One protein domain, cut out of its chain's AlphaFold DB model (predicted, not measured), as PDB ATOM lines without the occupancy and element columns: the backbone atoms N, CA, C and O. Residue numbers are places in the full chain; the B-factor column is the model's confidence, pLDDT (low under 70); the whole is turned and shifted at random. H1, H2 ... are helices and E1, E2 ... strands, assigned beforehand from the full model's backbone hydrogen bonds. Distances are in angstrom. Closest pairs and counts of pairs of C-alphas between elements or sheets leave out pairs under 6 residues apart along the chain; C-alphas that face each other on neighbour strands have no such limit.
ATOM      1  N   ASP A   4     -28.025  35.398 -43.818       93.00
ATOM      2  CA  ASP A   4     -28.825  36.263 -44.687       93.00
ATOM      3  C   ASP A   4     -28.114  37.591 -44.962       93.00
ATOM      4  O   ASP A   4     -28.084  38.046 -46.106       93.00
ATOM      5  N   VAL A   5     -27.503  38.191 -43.932       94.44
ATOM      6  CA  VAL A   5     -26.727  39.431 -44.079       94.44
ATOM      7  C   VAL A   5     -25.485  39.186 -44.936       94.44
ATOM      8  O   VAL A   5     -25.267  39.926 -45.892       94.44
ATOM      9  N   TYR A   6     -24.721  38.124 -44.654       95.44
ATOM     10  CA  TYR A   6     -23.546  37.759 -45.453       95.44
ATOM     11  C   TYR A   6     -23.909  37.550 -46.927       95.44
ATOM     12  O   TYR A   6     -23.286  38.145 -47.799       95.44
ATOM     13  N   ASN A   7     -24.940  36.754 -47.221       95.50
ATOM     14  CA  ASN A   7     -25.334  36.442 -48.595       95.50
ATOM     15  C   ASN A   7     -25.754  37.708 -49.354       95.50
ATOM     16  O   ASN A   7     -25.368  37.894 -50.506       95.50
ATOM     17  N   GLN A   8     -26.514  38.607 -48.717       97.31
ATOM     18  CA  GLN A   8     -26.913  39.876 -49.333       97.31
ATOM     19  C   GLN A   8     -25.716  40.796 -49.603       97.31
ATOM     20  O   GLN A   8     -25.652  41.406 -50.674       97.31
ATOM     21  N   ALA A   9     -24.779  40.882 -48.658       98.00
ATOM     22  CA  ALA A   9     -23.553  41.662 -48.789       98.00
ATOM     23  C   ALA A   9     -22.648  41.102 -49.898       98.00
ATOM     24  O   ALA A   9     -22.280  41.834 -50.819       98.00
ATOM     25  N   TYR A  10     -22.402  39.788 -49.889       98.12
ATOM     26  CA  TYR A  10     -21.655  39.078 -50.926       98.12
ATOM     27  C   TYR A  10     -22.255  39.338 -52.308       98.12
ATOM     28  O   TYR A  10     -21.543  39.729 -53.223       98.12
ATOM     29  N   LEU A  11     -23.573  39.175 -52.480       98.19
ATOM     30  CA  LEU A  11     -24.239  39.398 -53.768       98.19
ATOM     31  C   LEU A  11     -24.135  40.848 -54.252       98.19
ATOM     32  O   LEU A  11     -24.084  41.098 -55.459       98.19
ATOM     33  N   ALA A  12     -24.136  41.816 -53.332       98.50
ATOM     34  CA  ALA A  12     -23.968  43.221 -53.680       98.50
ATOM     35  C   ALA A  12     -22.548  43.500 -54.201       98.50
ATOM     36  O   ALA A  12     -22.410  44.130 -55.254       98.50
ATOM     37  N   LEU A  13     -21.530  42.977 -53.514       98.62
ATOM     38  CA  LEU A  13     -20.120  43.086 -53.894       98.62
ATOM     39  C   LEU A  13     -19.811  42.309 -55.177       98.62
ATOM     40  O   LEU A  13     -19.248  42.867 -56.113       98.62
ATOM     41  N   ASP A  14     -20.266  41.062 -55.288       98.25
ATOM     42  CA  ASP A  14     -20.076  40.220 -56.472       98.25
ATOM     43  C   ASP A  14     -20.677  40.871 -57.725       98.25
ATOM     44  O   ASP A  14     -20.063  40.890 -58.794       98.25
ATOM     45  N   LYS A  15     -21.856  41.490 -57.592       97.69
ATOM     46  CA  LYS A  15     -22.487  42.250 -58.675       97.69
ATOM     47  C   LYS A  15     -21.706  43.510 -59.042       97.69
ATOM     48  O   LYS A  15     -21.668  43.843 -60.229       97.69
ATOM     49  N   LEU A  16     -21.153  44.228 -58.064       97.81
ATOM     50  CA  LEU A  16     -20.315  45.401 -58.313       97.81
ATOM     51  C   LEU A  16     -19.048  44.986 -59.068       97.81
ATOM     52  O   LEU A  16     -18.816  45.486 -60.166       97.81
ATOM     53  N   ILE A  17     -18.298  44.022 -58.532       97.56
ATOM     54  CA  ILE A  17     -17.035  43.552 -59.111       97.56
ATOM     55  C   ILE A  17     -17.278  42.918 -60.489       97.56
ATOM     56  O   ILE A  17     -16.503  43.129 -61.412       97.56
ATOM     57  N   SER A  18     -18.403  42.225 -60.705       94.25
ATOM     58  CA  SER A  18     -18.780  41.725 -62.043       94.25
ATOM     59  C   SER A  18     -18.952  42.822 -63.094       94.25
ATOM     60  O   SER A  18     -18.849  42.549 -64.286       94.25
ATOM     61  N   ARG A  19     -19.320  44.036 -62.677       95.50
ATOM     62  CA  ARG A  19     -19.576  45.173 -63.576       95.50
ATOM     63  C   ARG A  19     -18.380  46.107 -63.701       95.50
ATOM     64  O   ARG A  19     -18.356  46.902 -64.633       95.50
ATOM     65  N   ASN A  20     -17.455  46.025 -62.756       95.25
ATOM     66  CA  ASN A  20     -16.251  46.826 -62.678       95.25
ATOM     67  C   ASN A  20     -15.103  45.908 -62.242       95.25
ATOM     68  O   ASN A  20     -14.692  45.936 -61.087       95.25
ATOM     69  N   SER A  21     -14.671  45.016 -63.136       94.69
ATOM     70  CA  SER A  21     -13.689  43.976 -62.810       94.69
ATOM     71  C   SER A  21     -12.351  44.543 -62.355       94.69
ATOM     72  O   SER A  21     -11.692  43.929 -61.524       94.69
ATOM     73  N   ASP A  22     -11.998  45.731 -62.834       94.31
ATOM     74  CA  ASP A  22     -10.702  46.368 -62.594       94.31
ATOM     75  C   ASP A  22     -10.547  46.844 -61.140       94.31
ATOM     76  O   ASP A  22      -9.438  47.084 -60.676       94.31
ATOM     77  N   ILE A  23     -11.645  46.917 -60.374       96.75
ATOM     78  CA  ILE A  23     -11.591  47.195 -58.932       96.75
ATOM     79  C   ILE A  23     -11.060  45.997 -58.128       96.75
ATOM     80  O   ILE A  23     -10.630  46.168 -56.991       96.75
ATOM     81  N   LEU A  24     -11.109  44.781 -58.689       97.88
ATOM     82  CA  LEU A  24     -10.827  43.534 -57.978       97.88
ATOM     83  C   LEU A  24      -9.438  43.542 -57.315       97.88
ATOM     84  O   LEU A  24      -9.397  43.326 -56.102       97.88
ATOM     85  N   PRO A  25      -8.324  43.836 -58.018       98.38
ATOM     86  CA  PRO A  25      -7.006  43.877 -57.381       98.38
ATOM     87  C   PRO A  25      -6.912  44.959 -56.300       98.38
ATOM     88  O   PRO A  25      -6.346  44.734 -55.232       98.38
ATOM     89  N   THR A  26      -7.536  46.114 -56.539       98.44
ATOM     90  CA  THR A  26      -7.543  47.252 -55.611       98.44
ATOM     91  C   THR A  26      -8.229  46.912 -54.290       98.44
ATOM     92  O   THR A  26      -7.752  47.327 -53.238       98.44
ATOM     93  N   LEU A  27      -9.301  46.110 -54.312       98.69
ATOM     94  CA  LEU A  27      -9.964  45.635 -53.091       98.69
ATOM     95  C   LEU A  27      -9.078  44.680 -52.283       98.69
ATOM     96  O   LEU A  27      -9.076  44.744 -51.057       98.69
ATOM     97  N   VAL A  28      -8.299  43.825 -52.952       98.69
ATOM     98  CA  VAL A  28      -7.331  42.943 -52.277       98.69
ATOM     99  C   VAL A  28      -6.198  43.761 -51.655       98.69
ATOM    100  O   VAL A  28      -5.841  43.524 -50.503       98.69
ATOM    101  N   ARG A  29      -5.685  44.775 -52.368       98.56
ATOM    102  CA  ARG A  29      -4.706  45.728 -51.822       98.56
ATOM    103  C   ARG A  29      -5.274  46.475 -50.612       98.56
ATOM    104  O   ARG A  29      -4.605  46.558 -49.587       98.56
ATOM    105  N   ALA A  30      -6.506  46.975 -50.695       98.38
ATOM    106  CA  ALA A  30      -7.140  47.708 -49.602       98.38
ATOM    107  C   ALA A  30      -7.209  46.891 -48.300       98.38
ATOM    108  O   ALA A  30      -6.971  47.451 -47.236       98.38
ATOM    109  N   ALA A  31      -7.438  45.576 -48.374       98.44
ATOM    110  CA  ALA A  31      -7.442  44.711 -47.192       98.44
ATOM    111  C   ALA A  31      -6.083  44.606 -46.486       98.44
ATOM    112  O   ALA A  31      -6.045  44.477 -45.265       98.44
ATOM    113  N   PHE A  32      -4.970  44.649 -47.226       98.56
ATOM    114  CA  PHE A  32      -3.639  44.733 -46.616       98.56
ATOM    115  C   PHE A  32      -3.439  46.095 -45.949       98.56
ATOM    116  O   PHE A  32      -3.024  46.149 -44.795       98.56
ATOM    117  N   HIS A  33      -3.785  47.180 -46.645       98.12
ATOM    118  CA  HIS A  33      -3.593  48.539 -46.138       98.12
ATOM    119  C   HIS A  33      -4.504  48.880 -44.943       98.12
ATOM    120  O   HIS A  33      -4.083  49.652 -44.096       98.12
ATOM    121  N   ASP A  34      -5.690  48.268 -44.820       98.19
ATOM    122  CA  ASP A  34      -6.520  48.333 -43.599       98.19
ATOM    123  C   ASP A  34      -5.848  47.636 -42.406       98.19
ATOM    124  O   ASP A  34      -6.020  48.025 -41.260       98.19
ATOM    125  N   CYS A  35      -5.083  46.573 -42.660       98.25
ATOM    126  CA  CYS A  35      -4.543  45.714 -41.608       98.25
ATOM    127  C   CYS A  35      -3.098  46.028 -41.223       98.25
ATOM    128  O   CYS A  35      -2.666  45.591 -40.159       98.25
ATOM    129  N   VAL A  36      -2.327  46.721 -42.065       96.44
ATOM    130  CA  VAL A  36      -0.884  46.929 -41.850       96.44
ATOM    131  C   VAL A  36      -0.568  47.941 -40.746       96.44
ATOM    132  O   VAL A  36       0.555  47.961 -40.242       96.44
ATOM    133  N   GLY A  37      -1.563  48.735 -40.344       92.00
ATOM    134  CA  GLY A  37      -1.524  49.576 -39.153       92.00
ATOM    135  C   GLY A  37      -1.608  48.778 -37.852       92.00
ATOM    136  O   GLY A  37      -1.158  47.640 -37.755       92.00
ATOM    137  N   ALA A  38      -2.194  49.371 -36.812       91.88
ATOM    138  CA  ALA A  38      -2.297  48.725 -35.497       91.88
ATOM    139  C   ALA A  38      -3.235  47.500 -35.472       91.88
ATOM    140  O   ALA A  38      -3.090  46.631 -34.613       91.88
ATOM    141  N   SER A  39      -4.223  47.461 -36.365       96.00
ATOM    142  CA  SER A  39      -5.221  46.397 -36.488       96.00
ATOM    143  C   SER A  39      -6.035  46.602 -37.759       96.00
ATOM    144  O   SER A  39      -6.151  47.736 -38.201       96.00
ATOM    145  N   CYS A  40      -6.687  45.556 -38.272       97.94
ATOM    146  CA  CYS A  40      -7.749  45.726 -39.269       97.94
ATOM    147  C   CYS A  40      -8.962  46.416 -38.618       97.94
ATOM    148  O   CYS A  40      -9.681  45.774 -37.837       97.94
ATOM    149  N   ASP A  41      -9.172  47.706 -38.876       97.62
ATOM    150  CA  ASP A  41     -10.155  48.513 -38.142       97.62
ATOM    151  C   ASP A  41     -10.971  49.490 -39.004       97.62
ATOM    152  O   ASP A  41     -11.661  50.367 -38.484       97.62
ATOM    153  N   GLY A  42     -10.992  49.298 -40.323       97.56
ATOM    154  CA  GLY A  42     -11.866  50.038 -41.226       97.56
ATOM    155  C   GLY A  42     -11.477  51.506 -41.305       97.56
ATOM    156  O   GLY A  42     -12.356  52.368 -41.441       97.56
ATOM    157  N   CYS A  43     -10.186  51.792 -41.147       96.62
ATOM    158  CA  CYS A  43      -9.620  53.120 -41.200       96.62
ATOM    159  C   CYS A  43      -8.333  53.123 -42.017       96.62
ATOM    160  O   CYS A  43      -7.527  52.209 -41.948       96.62
ATOM    161  N   MET A  44      -8.159  54.178 -42.808       96.00
ATOM    162  CA  MET A  44      -6.967  54.356 -43.625       96.00
ATOM    163  C   MET A  44      -6.637  55.840 -43.734       96.00
ATOM    164  O   MET A  44      -7.527  56.696 -43.767       96.00
ATOM    165  N   ASN A  45      -5.352  56.170 -43.810       96.69
ATOM    166  CA  ASN A  45      -4.923  57.522 -44.138       96.69
ATOM    167  C   ASN A  45      -4.850  57.704 -45.658       96.69
ATOM    168  O   ASN A  45      -3.834  57.396 -46.272       96.69
ATOM    169  N   PHE A  46      -5.913  58.221 -46.271       95.62
ATOM    170  CA  PHE A  46      -5.948  58.462 -47.721       95.62
ATOM    171  C   PHE A  46      -5.047  59.619 -48.192       95.62
ATOM    172  O   PHE A  46      -4.825  59.748 -49.393       95.62
ATOM    173  N   ASP A  47      -4.507  60.430 -47.272       95.31
ATOM    174  CA  ASP A  47      -3.503  61.457 -47.590       95.31
ATOM    175  C   ASP A  47      -2.075  60.875 -47.655       95.31
ATOM    176  O   ASP A  47      -1.143  61.563 -48.075       95.31
ATOM    177  N   ASP A  48      -1.881  59.623 -47.226       94.50
ATOM    178  CA  ASP A  48      -0.608  58.916 -47.343       94.50
ATOM    179  C   ASP A  48      -0.354  58.496 -48.806       94.50
ATOM    180  O   ASP A  48      -1.156  57.741 -49.370       94.50
ATOM    181  N   PRO A  49       0.769  58.908 -49.430       91.50
ATOM    182  CA  PRO A  49       1.139  58.468 -50.773       91.50
ATOM    183  C   PRO A  49       1.179  56.943 -50.949       91.50
ATOM    184  O   PRO A  49       0.901  56.453 -52.042       91.50
ATOM    185  N   HIS A  50       1.465  56.171 -49.896       91.06
ATOM    186  CA  HIS A  50       1.456  54.706 -49.962       91.06
ATOM    187  C   HIS A  50       0.047  54.119 -50.166       91.06
ATOM    188  O   HIS A  50      -0.083  53.000 -50.668       91.06
ATOM    189  N   ASN A  51      -1.005  54.885 -49.862       96.19
ATOM    190  CA  ASN A  51      -2.413  54.529 -50.057       96.19
ATOM    191  C   ASN A  51      -3.010  55.115 -51.350       96.19
ATOM    192  O   ASN A  51      -4.201  54.943 -51.622       96.19
ATOM    193  N   ALA A  52      -2.203  55.786 -52.178       94.75
ATOM    194  CA  ALA A  52      -2.671  56.403 -53.412       94.75
ATOM    195  C   ALA A  52      -3.389  55.390 -54.326       94.75
ATOM    196  O   ALA A  52      -2.946  54.246 -54.508       94.75
ATOM    197  N   GLY A  53      -4.525  55.818 -54.884       93.44
ATOM    198  CA  GLY A  53      -5.407  55.007 -55.729       93.44
ATOM    199  C   GLY A  53      -6.419  54.126 -54.980       93.44
ATOM    200  O   GLY A  53      -7.268  53.522 -55.629       93.44
ATOM    201  N   LEU A  54      -6.373  54.047 -53.642       96.81
ATOM    202  CA  LEU A  54      -7.328  53.235 -52.868       96.81
ATOM    203  C   LEU A  54      -8.663  53.946 -52.607       96.81
ATOM    204  O   LEU A  54      -9.695  53.275 -52.548       96.81
ATOM    205  N   SER A  55      -8.666  55.279 -52.487       95.75
ATOM    206  CA  SER A  55      -9.859  56.074 -52.146       95.75
ATOM    207  C   SER A  55     -11.034  55.794 -53.078       95.75
ATOM    208  O   SER A  55     -12.130  55.499 -52.613       95.75
ATOM    209  N   ASP A  56     -10.795  55.800 -54.388       94.19
ATOM    210  CA  ASP A  56     -11.852  55.671 -55.394       94.19
ATOM    211  C   ASP A  56     -12.543  54.303 -55.304       94.19
ATOM    212  O   ASP A  56     -13.763  54.195 -55.442       94.19
ATOM    213  N   ALA A  57     -11.777  53.243 -55.031       95.81
ATOM    214  CA  ALA A  57     -12.329  51.906 -54.858       95.81
ATOM    215  C   ALA A  57     -13.130  51.780 -53.552       95.81
ATOM    216  O   ALA A  57     -14.227  51.214 -53.561       95.81
ATOM    217  N   ILE A  58     -12.602  52.334 -52.453       97.62
ATOM    218  CA  ILE A  58     -13.270  52.347 -51.147       97.62
ATOM    219  C   ILE A  58     -14.584  53.130 -51.211       97.62
ATOM    220  O   ILE A  58     -15.624  52.614 -50.804       97.62
ATOM    221  N   GLU A  59     -14.587  54.325 -51.800       97.06
ATOM    222  CA  GLU A  59     -15.796  55.139 -51.948       97.06
ATOM    223  C   GLU A  59     -16.902  54.395 -52.709       97.06
ATOM    224  O   GLU A  59     -18.078  54.463 -52.340       97.06
ATOM    225  N   VAL A  60     -16.544  53.641 -53.752       97.31
ATOM    226  CA  VAL A  60     -17.510  52.878 -54.553       97.31
ATOM    227  C   VAL A  60     -18.163  51.753 -53.746       97.31
ATOM    228  O   VAL A  60     -19.380  51.558 -53.849       97.31
ATOM    229  N   ILE A  61     -17.401  51.001 -52.943       98.31
ATOM    230  CA  ILE A  61     -17.987  49.951 -52.093       98.31
ATOM    231  C   ILE A  61     -18.749  50.548 -50.905       98.31
ATOM    232  O   ILE A  61     -19.787  50.012 -50.521       98.31
ATOM    233  N   ASP A  62     -18.301  51.677 -50.361       98.12
ATOM    234  CA  ASP A  62     -18.910  52.309 -49.190       98.12
ATOM    235  C   ASP A  62     -20.256  52.976 -49.519       98.12
ATOM    236  O   ASP A  62     -21.184  52.954 -48.709       98.12
ATOM    237  N   GLN A  63     -20.450  53.437 -50.758       98.12
ATOM    238  CA  GLN A  63     -21.780  53.829 -51.243       98.12
ATOM    239  C   GLN A  63     -22.793  52.674 -51.168       98.12
ATOM    240  O   GLN A  63     -23.979  52.896 -50.906       98.12
ATOM    241  N   ILE A  64     -22.353  51.433 -51.404       98.38
ATOM    242  CA  ILE A  64     -23.203  50.243 -51.269       98.38
ATOM    243  C   ILE A  64     -23.410  49.906 -49.793       98.38
ATOM    244  O   ILE A  64     -24.540  49.586 -49.416       98.38
ATOM    245  N   PHE A  65     -22.350  49.986 -48.987       98.62
ATOM    246  CA  PHE A  65     -22.373  49.747 -47.545       98.62
ATOM    247  C   PHE A  65     -23.465  50.569 -46.856       98.62
ATOM    248  O   PHE A  65     -24.386  50.011 -46.259       98.62
ATOM    249  N   GLU A  66     -23.427  51.885 -47.043       98.12
ATOM    250  CA  GLU A  66     -24.358  52.829 -46.422       98.12
ATOM    251  C   GLU A  66     -25.719  52.811 -47.130       98.12
ATOM    252  O   GLU A  66     -26.777  52.724 -46.504       98.12
ATOM    253  N   GLY A  67     -25.723  52.806 -48.468       98.06
ATOM    254  CA  GLY A  67     -26.952  52.857 -49.262       98.06
ATOM    255  C   GLY A  67     -27.854  51.626 -49.115       98.06
ATOM    256  O   GLY A  67     -29.048  51.698 -49.421       98.06
ATOM    257  N   LYS A  68     -27.309  50.488 -48.663       97.62
ATOM    258  CA  LYS A  68     -28.069  49.259 -48.379       97.62
ATOM    259  C   LYS A  68     -28.271  48.982 -46.889       97.62
ATOM    260  O   LYS A  68     -28.922  47.988 -46.573       97.62
ATOM    261  N   GLY A  69     -27.779  49.844 -45.998       97.75
ATOM    262  CA  GLY A  69     -27.919  49.673 -44.552       97.75
ATOM    263  C   GLY A  69     -27.017  48.586 -43.960       97.75
ATOM    264  O   GLY A  69     -27.348  48.033 -42.909       97.75
ATOM    265  N   PHE A  70     -25.920  48.219 -44.635       97.94
ATOM    266  CA  PHE A  70     -24.957  47.254 -44.096       97.94
ATOM    267  C   PHE A  70     -24.163  47.836 -42.916       97.94
ATOM    268  O   PHE A  70     -23.822  47.095 -41.996       97.94
ATOM    269  N   ASP A  71     -23.994  49.158 -42.883       97.38
ATOM    270  CA  ASP A  71     -23.424  49.945 -41.778       97.38
ATOM    271  C   ASP A  71     -24.173  49.789 -40.447       97.38
ATOM    272  O   ASP A  71     -23.629  50.047 -39.377       97.38
ATOM    273  N   GLN A  72     -25.419  49.317 -40.491       96.56
ATOM    274  CA  GLN A  72     -26.227  49.059 -39.300       96.56
ATOM    275  C   GLN A  72     -26.053  47.636 -38.743       96.56
ATOM    276  O   GLN A  72     -26.584  47.326 -37.675       96.56
ATOM    277  N   VAL A  73     -25.369  46.740 -39.467       96.12
ATOM    278  CA  VAL A  73     -25.316  45.297 -39.146       96.12
ATOM    279  C   VAL A  73     -23.917  44.678 -39.181       96.12
ATOM    280  O   VAL A  73     -23.748  43.567 -38.670       96.12
ATOM    281  N   MET A  74     -22.926  45.361 -39.756       96.38
ATOM    282  CA  MET A  74     -21.511  44.986 -39.706       96.38
ATOM    283  C   MET A  74     -20.623  46.233 -39.641       96.38
ATOM    284  O   MET A  74     -21.060  47.323 -40.000       96.38
ATOM    285  N   SER A  75     -19.391  46.056 -39.169       97.81
ATOM    286  CA  SER A  75     -18.377  47.108 -39.174       97.81
ATOM    287  C   SER A  75     -17.892  47.391 -40.595       97.81
ATOM    288  O   SER A  75     -17.996  46.538 -41.486       97.81
ATOM    289  N   ARG A  76     -17.350  48.587 -40.817       98.31
ATOM    290  CA  ARG A  76     -16.712  48.948 -42.084       98.31
ATOM    291  C   ARG A  76     -15.481  48.084 -42.354       98.31
ATOM    292  O   ARG A  76     -15.305  47.653 -43.488       98.31
ATOM    293  N   SER A  77     -14.703  47.734 -41.327       98.06
ATOM    294  CA  SER A  77     -13.594  46.782 -41.491       98.06
ATOM    295  C   SER A  77     -14.087  45.421 -41.997       98.06
ATOM    296  O   SER A  77     -13.573  44.902 -42.983       98.06
ATOM    297  N   ASP A  78     -15.154  44.853 -41.412       98.44
ATOM    298  CA  ASP A  78     -15.728  43.602 -41.930       98.44
ATOM    299  C   ASP A  78     -16.234  43.750 -43.376       98.44
ATOM    300  O   ASP A  78     -16.112  42.809 -44.163       98.44
ATOM    301  N   TRP A  79     -16.775  44.916 -43.743       98.62
ATOM    302  CA  TRP A  79     -17.204  45.210 -45.111       98.62
ATOM    303  C   TRP A  79     -16.032  45.250 -46.106       98.62
ATOM    304  O   TRP A  79     -16.111  44.610 -47.158       98.62
ATOM    305  N   TRP A  80     -14.932  45.931 -45.774       98.62
ATOM    306  CA  TRP A  80     -13.726  45.982 -46.611       98.62
ATOM    307  C   TRP A  80     -13.089  44.596 -46.764       98.62
ATOM    308  O   TRP A  80     -12.803  44.166 -47.886       98.62
ATOM    309  N   GLN A  81     -12.998  43.825 -45.676       98.56
ATOM    310  CA  GLN A  81     -12.473  42.459 -45.735       98.56
ATOM    311  C   GLN A  81     -13.398  41.508 -46.505       98.56
ATOM    312  O   GLN A  81     -12.916  40.587 -47.171       98.56
ATOM    313  N   LEU A  82     -14.718  41.730 -46.479       98.62
ATOM    314  CA  LEU A  82     -15.657  40.980 -47.314       98.62
ATOM    315  C   LEU A  82     -15.488  41.335 -48.795       98.62
ATOM    316  O   LEU A  82     -15.538  40.444 -49.643       98.62
ATOM    317  N   ALA A  83     -15.251  42.607 -49.118       98.81
ATOM    318  CA  ALA A  83     -14.974  43.046 -50.483       98.81
ATOM    319  C   ALA A  83     -13.720  42.358 -51.048       98.81
ATOM    320  O   ALA A  83     -13.778  41.793 -52.144       98.81
ATOM    321  N   ALA A  84     -12.635  42.306 -50.272       98.75
ATOM    322  CA  ALA A  84     -11.416  41.585 -50.635       98.75
ATOM    323  C   ALA A  84     -11.623  40.064 -50.728       98.75
ATOM    324  O   ALA A  84     -11.116  39.422 -51.646       98.75
ATOM    325  N   HIS A  85     -12.420  39.478 -49.830       98.31
ATOM    326  CA  HIS A  85     -12.781  38.059 -49.879       98.31
ATOM    327  C   HIS A  85     -13.505  37.695 -51.186       98.31
ATOM    328  O   HIS A  85     -13.123  36.742 -51.868       98.31
ATOM    329  N   VAL A  86     -14.519  38.478 -51.573       98.44
ATOM    330  CA  VAL A  86     -15.231  38.294 -52.847       98.44
ATOM    331  C   VAL A  86     -14.282  38.509 -54.028       98.44
ATOM    332  O   VAL A  86     -14.321  37.739 -54.989       98.44
ATOM    333  N   ALA A  87     -13.413  39.521 -53.960       98.56
ATOM    334  CA  ALA A  87     -12.425  39.813 -54.994       98.56
ATOM    335  C   ALA A  87     -11.450  38.644 -55.216       98.56
ATOM    336  O   ALA A  87     -11.280  38.219 -56.357       98.56
ATOM    337  N   LEU A  88     -10.890  38.061 -54.151       98.38
ATOM    338  CA  LEU A  88     -10.015  36.888 -54.239       98.38
ATOM    339  C   LEU A  88     -10.738  35.684 -54.839       98.38
ATOM    340  O   LEU A  88     -10.215  35.077 -55.773       98.38
ATOM    341  N   ILE A  89     -11.949  35.354 -54.362       97.31
ATOM    342  CA  ILE A  89     -12.733  34.241 -54.931       97.31
ATOM    343  C   ILE A  89     -12.935  34.461 -56.430       97.31
ATOM    344  O   ILE A  89     -12.678  33.559 -57.223       97.31
ATOM    345  N   ARG A  90     -13.337  35.666 -56.846       96.56
ATOM    346  CA  ARG A  90     -13.489  35.989 -58.269       96.56
ATOM    347  C   ARG A  90     -12.175  35.881 -59.039       96.56
ATOM    348  O   ARG A  90     -12.186  35.333 -60.136       96.56
ATOM    349  N   GLY A  91     -11.070  36.349 -58.464       97.25
ATOM    350  CA  GLY A  91      -9.740  36.248 -59.057       97.25
ATOM    351  C   GLY A  91      -9.355  34.797 -59.334       97.25
ATOM    352  O   GLY A  91      -8.905  34.480 -60.431       97.25
ATOM    353  N   GLY A  92      -9.622  33.891 -58.389       95.62
ATOM    354  CA  GLY A  92      -9.420  32.458 -58.602       95.62
ATOM    355  C   GLY A  92     -10.339  31.889 -59.686       95.62
ATOM    356  O   GLY A  92      -9.906  31.110 -60.528       95.62
ATOM    357  N   LEU A  93     -11.618  32.286 -59.706       94.56
ATOM    358  CA  LEU A  93     -12.575  31.805 -60.712       94.56
ATOM    359  C   LEU A  93     -12.208  32.251 -62.136       94.56
ATOM    360  O   LEU A  93     -12.525  31.540 -63.093       94.56
ATOM    361  N   ASN A  94     -11.551  33.406 -62.284       94.81
ATOM    362  CA  ASN A  94     -11.115  33.937 -63.577       94.81
ATOM    363  C   ASN A  94     -10.078  33.041 -64.271       94.81
ATOM    364  O   ASN A  94      -9.981  33.097 -65.494       94.81
ATOM    365  N   GLN A  95      -9.378  32.167 -63.533       90.69
ATOM    366  CA  GLN A  95      -8.510  31.129 -64.106       90.69
ATOM    367  C   GLN A  95      -9.271  30.204 -65.079       90.69
ATOM    368  O   GLN A  95      -8.679  29.612 -65.979       90.69
ATOM    369  N   GLY A  96     -10.593  30.080 -64.909       87.56
ATOM    370  CA  GLY A  96     -11.407  29.126 -65.649       87.56
ATOM    371  C   GLY A  96     -11.183  27.682 -65.191       87.56
ATOM    372  O   GLY A  96     -10.315  27.374 -64.379       87.56
ATOM    373  N   CYS A  97     -12.019  26.772 -65.689       85.69
ATOM    374  CA  CYS A  97     -11.932  25.350 -65.368       85.69
ATOM    375  C   CYS A  97     -12.372  24.525 -66.585       85.69
ATOM    376  O   CYS A  97     -13.554  24.486 -66.931       85.69
ATOM    377  N   ASP A  98     -11.419  23.849 -67.232       71.25
ATOM    378  CA  ASP A  98     -11.614  23.119 -68.498       71.25
ATOM    379  C   ASP A  98     -12.250  21.722 -68.325       71.25
ATOM    380  O   ASP A  98     -11.903  20.761 -69.008       71.25
ATOM    381  N   HIS A  99     -13.208  21.578 -67.404       60.41
ATOM    382  CA  HIS A  99     -13.950  20.329 -67.148       60.41
ATOM    383  C   HIS A  99     -13.093  19.088 -66.819       60.41
ATOM    384  O   HIS A  99     -13.596  17.959 -66.855       60.41
ATOM    385  N   HIS A 100     -11.819  19.258 -66.469       54.72
ATOM    386  CA  HIS A 100     -11.045  18.190 -65.850       54.72
ATOM    387  C   HIS A 100     -11.596  17.900 -64.448       54.72
ATOM    388  O   HIS A 100     -12.160  18.775 -63.798       54.72
ATOM    389  N   ALA A 101     -11.466  16.651 -63.991       59.94
ATOM    390  CA  ALA A 101     -12.130  16.160 -62.780       59.94
ATOM    391  C   ALA A 101     -11.757  16.916 -61.487       59.94
ATOM    392  O   ALA A 101     -12.475  16.772 -60.503       59.94
ATOM    393  N   HIS A 102     -10.676  17.706 -61.501       71.44
ATOM    394  CA  HIS A 102     -10.160  18.453 -60.354       71.44
ATOM    395  C   HIS A 102      -9.643  19.824 -60.807       71.44
ATOM    396  O   HIS A 102      -8.591  19.902 -61.443       71.44
ATOM    397  N   CYS A 103     -10.371  20.896 -60.486       84.25
ATOM    398  CA  CYS A 103      -9.877  22.266 -60.622       84.25
ATOM    399  C   CYS A 103      -9.459  22.769 -59.241       84.25
ATOM    400  O   CYS A 103     -10.304  23.053 -58.387       84.25
ATOM    401  N   THR A 104      -8.141  22.830 -59.029       88.06
ATOM    402  CA  THR A 104      -7.536  23.295 -57.783       88.06
ATOM    403  C   THR A 104      -8.049  24.688 -57.448       88.06
ATOM    404  O   THR A 104      -7.987  25.606 -58.260       88.06
ATOM    405  N   PHE A 105      -8.537  24.841 -56.226       92.62
ATOM    406  CA  PHE A 105      -8.985  26.113 -55.684       92.62
ATOM    407  C   PHE A 105      -8.507  26.231 -54.240       92.62
ATOM    408  O   PHE A 105      -8.107  25.237 -53.628       92.62
ATOM    409  N   PHE A 106      -8.537  27.436 -53.692       93.75
ATOM    410  CA  PHE A 106      -8.132  27.697 -52.318       93.75
ATOM    411  C   PHE A 106      -9.331  27.635 -51.355       93.75
ATOM    412  O   PHE A 106     -10.473  27.908 -51.725       93.75
ATOM    413  N   GLU A 107      -9.079  27.260 -50.100       92.25
ATOM    414  CA  GLU A 107     -10.070  27.371 -49.021       92.25
ATOM    415  C   GLU A 107      -9.895  28.738 -48.351       92.25
ATOM    416  O   GLU A 107      -9.052  28.908 -47.472       92.25
ATOM    417  N   LEU A 108     -10.672  29.724 -48.793       93.31
ATOM    418  CA  LEU A 108     -10.763  31.027 -48.143       93.31
ATOM    419  C   LEU A 108     -12.014  31.077 -47.275       93.31
ATOM    420  O   LEU A 108     -13.133  30.951 -47.777       93.31
ATOM    421  N   GLN A 109     -11.807  31.286 -45.982       90.38
ATOM    422  CA  GLN A 109     -12.861  31.407 -44.989       90.38
ATOM    423  C   GLN A 109     -13.050  32.881 -44.622       90.38
ATOM    424  O   GLN A 109     -12.097  33.555 -44.233       90.38
ATOM    425  N   PHE A 110     -14.279  33.387 -44.734       94.62
ATOM    426  CA  PHE A 110     -14.603  34.728 -44.249       94.62
ATOM    427  C   PHE A 110     -14.852  34.722 -42.736       94.62
ATOM    428  O   PHE A 110     -15.656  33.934 -42.239       94.62
ATOM    429  N   SER A 111     -14.214  35.641 -42.014       94.81
ATOM    430  CA  SER A 111     -14.447  35.903 -40.590       94.81
ATOM    431  C   SER A 111     -14.941  37.325 -40.369       94.81
ATOM    432  O   SER A 111     -14.586  38.237 -41.117       94.81
ATOM    433  N   TYR A 112     -15.748  37.511 -39.327       95.81
ATOM    434  CA  TYR A 112     -16.361  38.799 -38.996       95.81
ATOM    435  C   TYR A 112     -16.314  39.082 -37.494       95.81
ATOM    436  O   TYR A 112     -16.181  38.171 -36.682       95.81
ATOM    437  N   GLY A 113     -16.507  40.333 -37.103       95.81
ATOM    438  CA  GLY A 113     -16.455  40.798 -35.718       95.81
ATOM    439  C   GLY A 113     -15.385  41.857 -35.468       95.81
ATOM    440  O   GLY A 113     -15.181  42.217 -34.306       95.81
ATOM    441  N   ARG A 114     -14.724  42.360 -36.521       97.38
ATOM    442  CA  ARG A 114     -13.785  43.483 -36.407       97.38
ATOM    443  C   ARG A 114     -14.514  44.708 -35.890       97.38
ATOM    444  O   ARG A 114     -15.704  44.897 -36.164       97.38
ATOM    445  N   LYS A 115     -13.810  45.544 -35.137       95.69
ATOM    446  CA  LYS A 115     -14.354  46.806 -34.637       95.69
ATOM    447  C   LYS A 115     -13.768  47.945 -35.437       95.69
ATOM    448  O   LYS A 115     -12.558  48.001 -35.602       95.69
ATOM    449  N   ASP A 116     -14.636  48.852 -35.856       97.62
ATOM    450  CA  ASP A 116     -14.178  50.061 -36.519       97.62
ATOM    451  C   ASP A 116     -13.375  50.933 -35.553       97.62
ATOM    452  O   ASP A 116     -13.721  51.069 -34.368       97.62
ATOM    453  N   CYS A 117     -12.331  51.573 -36.069       96.38
ATOM    454  CA  CYS A 117     -11.645  52.632 -35.361       96.38
ATOM    455  C   CYS A 117     -12.616  53.801 -35.119       96.38
ATOM    456  O   CYS A 117     -13.578  54.037 -35.855       96.38
ATOM    457  N   SER A 118     -12.354  54.595 -34.077       96.56
ATOM    458  CA  SER A 118     -13.268  55.673 -33.653       96.56
ATOM    459  C   SER A 118     -13.498  56.784 -34.688       96.56
ATOM    460  O   SER A 118     -14.404  57.598 -34.512       96.56
ATOM    461  N   THR A 119     -12.674  56.844 -35.735       96.44
ATOM    462  CA  THR A 119     -12.711  57.865 -36.788       96.44
ATOM    463  C   THR A 119     -12.994  57.286 -38.177       96.44
ATOM    464  O   THR A 119     -12.802  57.989 -39.167       96.44
ATOM    465  N   SER A 120     -13.472  56.038 -38.262       96.38
ATOM    466  CA  SER A 120     -13.780  55.369 -39.535       96.38
ATOM    467  C   SER A 120     -14.598  56.254 -40.489       96.38
ATOM    468  O   SER A 120     -15.567  56.885 -40.047       96.38
ATOM    469  N   PRO A 121     -14.210  56.347 -41.781       96.44
ATOM    470  CA  PRO A 121     -13.209  55.520 -42.475       96.44
ATOM    471  C   PRO A 121     -11.760  56.043 -42.452       96.44
ATOM    472  O   PRO A 121     -10.917  55.509 -43.166       96.44
ATOM    473  N   VAL A 122     -11.447  57.107 -41.703       96.50
ATOM    474  CA  VAL A 122     -10.167  57.822 -41.865       96.50
ATOM    475  C   VAL A 122      -9.420  57.974 -40.548       96.50
ATOM    476  O   VAL A 122      -9.983  58.380 -39.534       96.50
ATOM    477  N   HIS A 123      -8.108  57.771 -40.577       95.12
ATOM    478  CA  HIS A 123      -7.199  58.274 -39.546       95.12
ATOM    479  C   HIS A 123      -6.091  59.132 -40.165       95.12
ATOM    480  O   HIS A 123      -5.960  59.239 -41.377       95.12
ATOM    481  N   ARG A 124      -5.294  59.791 -39.312       93.75
ATOM    482  CA  ARG A 124      -4.228  60.722 -39.740       93.75
ATOM    483  C   ARG A 124      -2.807  60.188 -39.583       93.75
ATOM    484  O   ARG A 124      -1.871  60.858 -40.005       93.75
ATOM    485  N   HIS A 125      -2.624  59.065 -38.891       93.50
ATOM    486  CA  HIS A 125      -1.305  58.446 -38.794       93.50
ATOM    487  C   HIS A 125      -0.978  57.714 -40.097       93.50
ATOM    488  O   HIS A 125      -1.885  57.332 -40.827       93.50
ATOM    489  N   VAL A 126       0.309  57.609 -40.407       94.38
ATOM    490  CA  VAL A 126       0.821  56.810 -41.525       94.38
ATOM    491  C   VAL A 126       1.037  55.398 -41.004       94.38
ATOM    492  O   VAL A 126       1.723  55.235 -39.990       94.38
ATOM    493  N   MET A 313      -2.893  37.979 -41.605       98.38
ATOM    494  CA  MET A 313      -3.021  39.382 -42.005       98.38
ATOM    495  C   MET A 313      -4.415  39.941 -41.692       98.38
ATOM    496  O   MET A 313      -4.535  40.915 -40.960       98.38
ATOM    497  N   VAL A 314      -5.488  39.313 -42.188       97.81
ATOM    498  CA  VAL A 314      -6.849  39.859 -42.028       97.81
ATOM    499  C   VAL A 314      -7.412  39.709 -40.616       97.81
ATOM    500  O   VAL A 314      -8.496  40.229 -40.342       97.81
ATOM    501  N   SER A 315      -6.733  38.980 -39.729       97.38
ATOM    502  CA  SER A 315      -7.091  38.863 -38.313       97.38
ATOM    503  C   SER A 315      -6.307  39.795 -37.398       97.38
ATOM    504  O   SER A 315      -6.634  39.850 -36.211       97.38
ATOM    505  N   HIS A 316      -5.355  40.561 -37.941       97.56
ATOM    506  CA  HIS A 316      -4.463  41.413 -37.169       97.56
ATOM    507  C   HIS A 316      -5.223  42.352 -36.216       97.56
ATOM    508  O   HIS A 316      -6.122  43.101 -36.625       97.56
ATOM    509  N   GLY A 317      -4.887  42.263 -34.927       96.88
ATOM    510  CA  GLY A 317      -5.475  43.059 -33.846       96.88
ATOM    511  C   GLY A 317      -6.911  42.669 -33.469       96.88
ATOM    512  O   GLY A 317      -7.551  43.342 -32.658       96.88
ATOM    513  N   ASN A 318      -7.438  41.586 -34.044       96.56
ATOM    514  CA  ASN A 318      -8.802  41.103 -33.841       96.56
ATOM    515  C   ASN A 318      -8.874  39.590 -33.563       96.56
ATOM    516  O   ASN A 318      -9.968  39.024 -33.549       96.56
ATOM    517  N   GLU A 319      -7.750  38.926 -33.304       92.50
ATOM    518  CA  GLU A 319      -7.610  37.466 -33.228       92.50
ATOM    519  C   GLU A 319      -8.568  36.830 -32.204       92.50
ATOM    520  O   GLU A 319      -9.088  35.738 -32.428       92.50
ATOM    521  N   GLU A 320      -8.850  37.531 -31.103       90.12
ATOM    522  CA  GLU A 320      -9.764  37.078 -30.042       90.12
ATOM    523  C   GLU A 320     -11.238  37.471 -30.270       90.12
ATOM    524  O   GLU A 320     -12.128  36.970 -29.581       90.12
ATOM    525  N   ASN A 321     -11.515  38.375 -31.215       89.50
ATOM    526  CA  ASN A 321     -12.842  38.962 -31.440       89.50
ATOM    527  C   ASN A 321     -13.554  38.403 -32.682       89.50
ATOM    528  O   ASN A 321     -14.754  38.636 -32.865       89.50
ATOM    529  N   LEU A 322     -12.831  37.681 -33.541       94.56
ATOM    530  CA  LEU A 322     -13.375  37.165 -34.788       94.56
ATOM    531  C   LEU A 322     -14.264  35.941 -34.569       94.56
ATOM    532  O   LEU A 322     -13.872  34.916 -34.017       94.56
ATOM    533  N   ASN A 323     -15.475  36.041 -35.100       92.50
ATOM    534  CA  ASN A 323     -16.369  34.922 -35.302       92.50
ATOM    535  C   ASN A 323     -16.009  34.250 -36.621       92.50
ATOM    536  O   ASN A 323     -16.015  34.869 -37.690       92.50
ATOM    537  N   VAL A 324     -15.738  32.957 -36.524       86.25
ATOM    538  CA  VAL A 324     -15.387  32.102 -37.649       86.25
ATOM    539  C   VAL A 324     -16.578  31.180 -37.916       86.25
ATOM    540  O   VAL A 324     -16.915  30.385 -37.035       86.25
ATOM    541  N   PRO A 325     -17.275  31.301 -39.064       79.44
ATOM    542  CA  PRO A 325     -18.399  30.426 -39.383       79.44
ATOM    543  C   PRO A 325     -17.980  28.948 -39.358       79.44
ATOM    544  O   PRO A 325     -16.815  28.618 -39.596       79.44
ATOM    545  N   SER A 326     -18.917  28.035 -39.094       75.50
ATOM    546  CA  SER A 326     -18.605  26.604 -39.173       75.50
ATOM    547  C   SER A 326     -18.431  26.179 -40.632       75.50
ATOM    548  O   SER A 326     -19.017  26.766 -41.543       75.50
ATOM    549  N   ARG A 327     -17.647  25.124 -40.876       68.06
ATOM    550  CA  ARG A 327     -17.469  24.577 -42.227       68.06
ATOM    551  C   ARG A 327     -18.824  24.136 -42.797       68.06
ATOM    552  O   ARG A 327     -19.485  23.284 -42.207       68.06
ATOM    553  N   GLY A 328     -19.210  24.695 -43.943       63.28
ATOM    554  CA  GLY A 328     -20.510  24.456 -44.583       63.28
ATOM    555  C   GLY A 328     -21.566  25.537 -44.321       63.28
ATOM    556  O   GLY A 328     -22.595  25.529 -44.995       63.28
ATOM    557  N   ASP A 329     -21.297  26.484 -43.417       75.44
ATOM    558  CA  ASP A 329     -22.065  27.726 -43.309       75.44
ATOM    559  C   ASP A 329     -21.592  28.756 -44.349       75.44
ATOM    560  O   ASP A 329     -20.510  28.646 -44.943       75.44
ATOM    561  N   CYS A 330     -22.406  29.795 -44.546       81.56
ATOM    562  CA  CYS A 330     -22.037  30.985 -45.305       81.56
ATOM    563  C   CYS A 330     -20.642  31.511 -44.897       81.56
ATOM    564  O   CYS A 330     -20.270  31.470 -43.724       81.56
ATOM    565  N   GLY A 331     -19.855  31.988 -45.865       86.25
ATOM    566  CA  GLY A 331     -18.444  32.350 -45.650       86.25
ATOM    567  C   GLY A 331     -17.425  31.316 -46.142       86.25
ATOM    568  O   GLY A 331     -16.234  31.605 -46.110       86.25
ATOM    569  N   HIS A 332     -17.884  30.145 -46.610       88.19
ATOM    570  CA  HIS A 332     -17.049  29.068 -47.184       88.19
ATOM    571  C   HIS A 332     -17.426  28.675 -48.615       88.19
ATOM    572  O   HIS A 332     -16.866  27.737 -49.174       88.19
ATOM    573  N   CYS A 333     -18.454  29.296 -49.178       91.06
ATOM    574  CA  CYS A 333     -19.029  28.909 -50.455       91.06
ATOM    575  C   CYS A 333     -19.683  30.112 -51.123       91.06
ATOM    576  O   CYS A 333     -20.007  31.113 -50.473       91.06
ATOM    577  N   ILE A 334     -19.910  29.985 -52.425       94.12
ATOM    578  CA  ILE A 334     -20.542  31.008 -53.244       94.12
ATOM    579  C   ILE A 334     -22.068  30.933 -53.047       94.12
ATOM    580  O   ILE A 334     -22.668  29.881 -53.311       94.12
ATOM    581  N   PRO A 335     -22.724  32.015 -52.588       95.06
ATOM    582  CA  PRO A 335     -24.158  32.006 -52.327       95.06
ATOM    583  C   PRO A 335     -24.985  31.908 -53.614       95.06
ATOM    584  O   PRO A 335     -24.544  32.273 -54.705       95.06
ATOM    585  N   GLU A 336     -26.228  31.442 -53.481       94.88
ATOM    586  CA  GLU A 336     -27.186  31.423 -54.587       94.88
ATOM    587  C   GLU A 336     -27.336  32.820 -55.219       94.88
ATOM    588  O   GLU A 336     -27.456  33.830 -54.528       94.88
ATOM    589  N   GLY A 337     -27.331  32.877 -56.552       95.25
ATOM    590  CA  GLY A 337     -27.440  34.099 -57.346       95.25
ATOM    591  C   GLY A 337     -26.108  34.762 -57.707       95.25
ATOM    592  O   GLY A 337     -26.096  35.568 -58.645       95.25
ATOM    593  N   ALA A 338     -25.012  34.416 -57.025       96.69
ATOM    594  CA  ALA A 338     -23.681  34.949 -57.306       96.69
ATOM    595  C   ALA A 338     -23.040  34.284 -58.532       96.69
ATOM    596  O   ALA A 338     -23.446  33.197 -58.964       96.69
ATOM    597  N   PHE A 339     -22.047  34.966 -59.100       95.06
ATOM    598  CA  PHE A 339     -21.232  34.461 -60.194       95.06
ATOM    599  C   PHE A 339     -20.439  33.219 -59.777       95.06
ATOM    600  O   PHE A 339     -19.903  33.151 -58.674       95.06
ATOM    601  N   CYS A 340     -20.340  32.243 -60.678       93.94
ATOM    602  CA  CYS A 340     -19.574  31.020 -60.457       93.94
ATOM    603  C   CYS A 340     -18.983  30.479 -61.760       93.94
ATOM    604  O   CYS A 340     -19.446  30.787 -62.863       93.94
ATOM    605  N   VAL A 341     -18.010  29.584 -61.614       92.19
ATOM    606  CA  VAL A 341     -17.493  28.734 -62.689       92.19
ATOM    607  C   VAL A 341     -17.597  27.282 -62.224       92.19
ATOM    608  O   VAL A 341     -17.274  26.960 -61.084       92.19
ATOM    609  N   ALA A 342     -18.125  26.404 -63.077       88.62
ATOM    610  CA  ALA A 342     -18.338  25.007 -62.714       88.62
ATOM    611  C   ALA A 342     -17.009  24.238 -62.653       88.62
ATOM    612  O   ALA A 342     -16.153  24.432 -63.510       88.62
ATOM    613  N   GLY A 343     -16.886  23.321 -61.690       86.06
ATOM    614  CA  GLY A 343     -15.751  22.398 -61.560       86.06
ATOM    615  C   GLY A 343     -14.702  22.792 -60.517       86.06
ATOM    616  O   GLY A 343     -13.881  21.950 -60.168       86.06
ATOM    617  N   PHE A 344     -14.759  24.010 -59.971       86.38
ATOM    618  CA  PHE A 344     -13.923  24.407 -58.836       86.38
ATOM    619  C   PHE A 344     -14.368  23.755 -57.520       86.38
ATOM    620  O   PHE A 344     -15.561  23.577 -57.261       86.38
ATOM    621  N   GLU A 345     -13.384  23.425 -56.683       79.62
ATOM    622  CA  GLU A 345     -13.567  22.847 -55.347       79.62
ATOM    623  C   GLU A 345     -13.521  23.937 -54.240       79.62
ATOM    624  O   GLU A 345     -13.331  25.124 -54.519       79.62
ATOM    625  N   LYS A 346     -13.684  23.551 -52.962       87.69
ATOM    626  CA  LYS A 346     -13.463  24.416 -51.773       87.69
ATOM    627  C   LYS A 346     -14.297  25.716 -51.808       87.69
ATOM    628  O   LYS A 346     -15.505  25.631 -52.029       87.69
ATOM    629  N   SER A 347     -13.713  26.899 -51.597       89.12
ATOM    630  CA  SER A 347     -14.471  28.165 -51.548       89.12
ATOM    631  C   SER A 347     -15.036  28.619 -52.898       89.12
ATOM    632  O   SER A 347     -15.885  29.507 -52.938       89.12
ATOM    633  N   GLY A 348     -14.608  27.997 -54.001       90.38
ATOM    634  CA  GLY A 348     -15.095  28.274 -55.355       90.38
ATOM    635  C   GLY A 348     -16.393  27.540 -55.697       90.38
ATOM    636  O   GLY A 348     -16.958  27.747 -56.772       90.38
ATOM    637  N   GLN A 349     -16.883  26.678 -54.800       91.38
ATOM    638  CA  GLN A 349     -18.104  25.912 -55.014       91.38
ATOM    639  C   GLN A 349     -19.352  26.694 -54.581       91.38
ATOM    640  O   GLN A 349     -19.337  27.454 -53.611       91.38
ATOM    641  N   CYS A 350     -20.474  26.454 -55.261       93.06
ATOM    642  CA  CYS A 350     -21.772  26.941 -54.799       93.06
ATOM    643  C   CYS A 350     -22.150  26.304 -53.456       93.06
ATOM    644  O   CYS A 350     -21.880  25.125 -53.227       93.06
ATOM    645  N   CYS A 351     -22.821  27.064 -52.590       91.56
ATOM    646  CA  CYS A 351     -23.268  26.557 -51.294       91.56
ATOM    647  C   CYS A 351     -24.181  25.319 -51.415       91.56
ATOM    648  O   CYS A 351     -24.881  25.168 -52.426       91.56
ATOM    649  N   PRO A 352     -24.216  24.440 -50.387       89.31
ATOM    650  CA  PRO A 352     -25.036  23.230 -50.402       89.31
ATOM    651  C   PRO A 352     -26.490  23.492 -50.822       89.31
ATOM    652  O   PRO A 352     -27.128  24.431 -50.353       89.31
ATOM    653  N   GLY A 353     -27.013  22.655 -51.722       89.44
ATOM    654  CA  GLY A 353     -28.343  22.825 -52.326       89.44
ATOM    655  C   GLY A 353     -28.369  23.687 -53.594       89.44
ATOM    656  O   GLY A 353     -29.408  23.756 -54.250       89.44
ATOM    657  N   SER A 354     -27.240  24.283 -53.987       91.56
ATOM    658  CA  SER A 354     -27.074  24.992 -55.260       91.56
ATOM    659  C   SER A 354     -26.030  24.330 -56.163       91.56
ATOM    660  O   SER A 354     -25.178  23.565 -55.718       91.56
ATOM    661  N   GLN A 355     -26.087  24.630 -57.458       92.69
ATOM    662  CA  GLN A 355     -25.074  24.244 -58.444       92.69
ATOM    663  C   GLN A 355     -24.811  25.388 -59.426       92.69
ATOM    664  O   GLN A 355     -25.670  26.246 -59.636       92.69
ATOM    665  N   CYS A 356     -23.631  25.399 -60.043       93.06
ATOM    666  CA  CYS A 356     -23.281  26.430 -61.012       93.06
ATOM    667  C   CYS A 356     -23.967  26.163 -62.360       93.06
ATOM    668  O   CYS A 356     -23.573  25.264 -63.101       93.06
ATOM    669  N   VAL A 357     -24.991  26.953 -62.695       92.38
ATOM    670  CA  VAL A 357     -25.731  26.873 -63.964       92.38
ATOM    671  C   VAL A 357     -25.588  28.197 -64.697       92.38
ATOM    672  O   VAL A 357     -25.955  29.242 -64.169       92.38
ATOM    673  N   LYS A 358     -25.074  28.167 -65.935       91.56
ATOM    674  CA  LYS A 358     -24.887  29.377 -66.766       91.56
ATOM    675  C   LYS A 358     -24.162  30.506 -66.006       91.56
ATOM    676  O   LYS A 358     -24.613  31.649 -66.013       91.56
ATOM    677  N   HIS A 359     -23.059  30.156 -65.343       92.56
ATOM    678  CA  HIS A 359     -22.228  31.061 -64.539       92.56
ATOM    679  C   HIS A 359     -22.918  31.699 -63.326       92.56
ATOM    680  O   HIS A 359     -22.490  32.750 -62.853       92.56
ATOM    681  N   LYS A 360     -23.992  31.081 -62.815       95.00
ATOM    682  CA  LYS A 360     -24.641  31.491 -61.566       95.00
ATOM    683  C   LYS A 360     -24.950  30.313 -60.661       95.00
ATOM    684  O   LYS A 360     -25.468  29.293 -61.122       95.00
ATOM    685  N   CYS A 361     -24.701  30.474 -59.366       95.06
ATOM    686  CA  CYS A 361     -25.169  29.505 -58.384       95.06
ATOM    687  C   CYS A 361     -26.698  29.520 -58.362       95.06
ATOM    688  O   CYS A 361     -27.310  30.559 -58.132       95.06
ATOM    689  N   THR A 362     -27.307  28.377 -58.666       95.12
ATOM    690  CA  THR A 362     -28.755  28.216 -58.824       95.12
ATOM    691  C   THR A 362     -29.222  27.047 -57.966       95.12
ATOM    692  O   THR A 362     -28.595  25.982 -58.010       95.12
ATOM    693  N   SER A 363     -30.306  27.230 -57.208       92.31
ATOM    694  CA  SER A 363     -30.911  26.163 -56.405       92.31
ATOM    695  C   SER A 363     -31.266  24.935 -57.251       92.31
ATOM    696  O   SER A 363     -31.774  25.050 -58.367       92.31
ATOM    697  N   GLN A 364     -31.007  23.741 -56.713       79.00
ATOM    698  CA  GLN A 364     -31.295  22.463 -57.376       79.00
ATOM    699  C   GLN A 364     -32.795  22.103 -57.397       79.00
ATOM    700  O   GLN A 364     -33.172  21.118 -58.027       79.00
TER     701      GLN A 364
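Overview. This is residues 4 to 126 and 313 to 364 of the 366 residues of the protein "PEROXIDASE_4 domain-containing protein" of Arcella intermedia (UniProt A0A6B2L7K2). With little regular structure, the model has crossed helices H1, H2 and H3 packed round H4, while a small hairpin, E1 and E2, lies far from this core. The printed part has 175 residues, 68 in named elements, mostly helix, ordered H1 H2 H3 H4 E1 E2; sheet E1 - E2 is antiparallel. It is compact, radius of gyration of the C-alphas 16.1 A, spanning 50 by 31 by 29 A.

Along the chain. E1 is residues 354 to 357; E2, residues 360 to 363, ends at (-30.911, 26.163, -56.405). H4, residues 76 to 93, measures 25.7 A. H1, residues 4 to 19, begins at (-28.825, 36.263, -44.687). H2 is residues 23 to 35, H3 residues 55 to 67.

Arrangement. In the hairpin, N 355 and O 362 are within hydrogen-bond range, 2.9 A. H4, the hub, touches H2 at a steep tilt of 44 degrees, opposite ways; closest C-alphas Val 28 and Ala 84, 4.6 A. Every O i to N i+4 pair is within range in H1 and H4, 8 of 9 in H2 and in H3.

Size, cuts and confidence. Residues 127 to 312 are cut out; C-alphas 126 and 313 are 17.9 A apart. The link H2 to H3 is long. Residues 99 to 101 and 327 to 328 have pLDDT under 70.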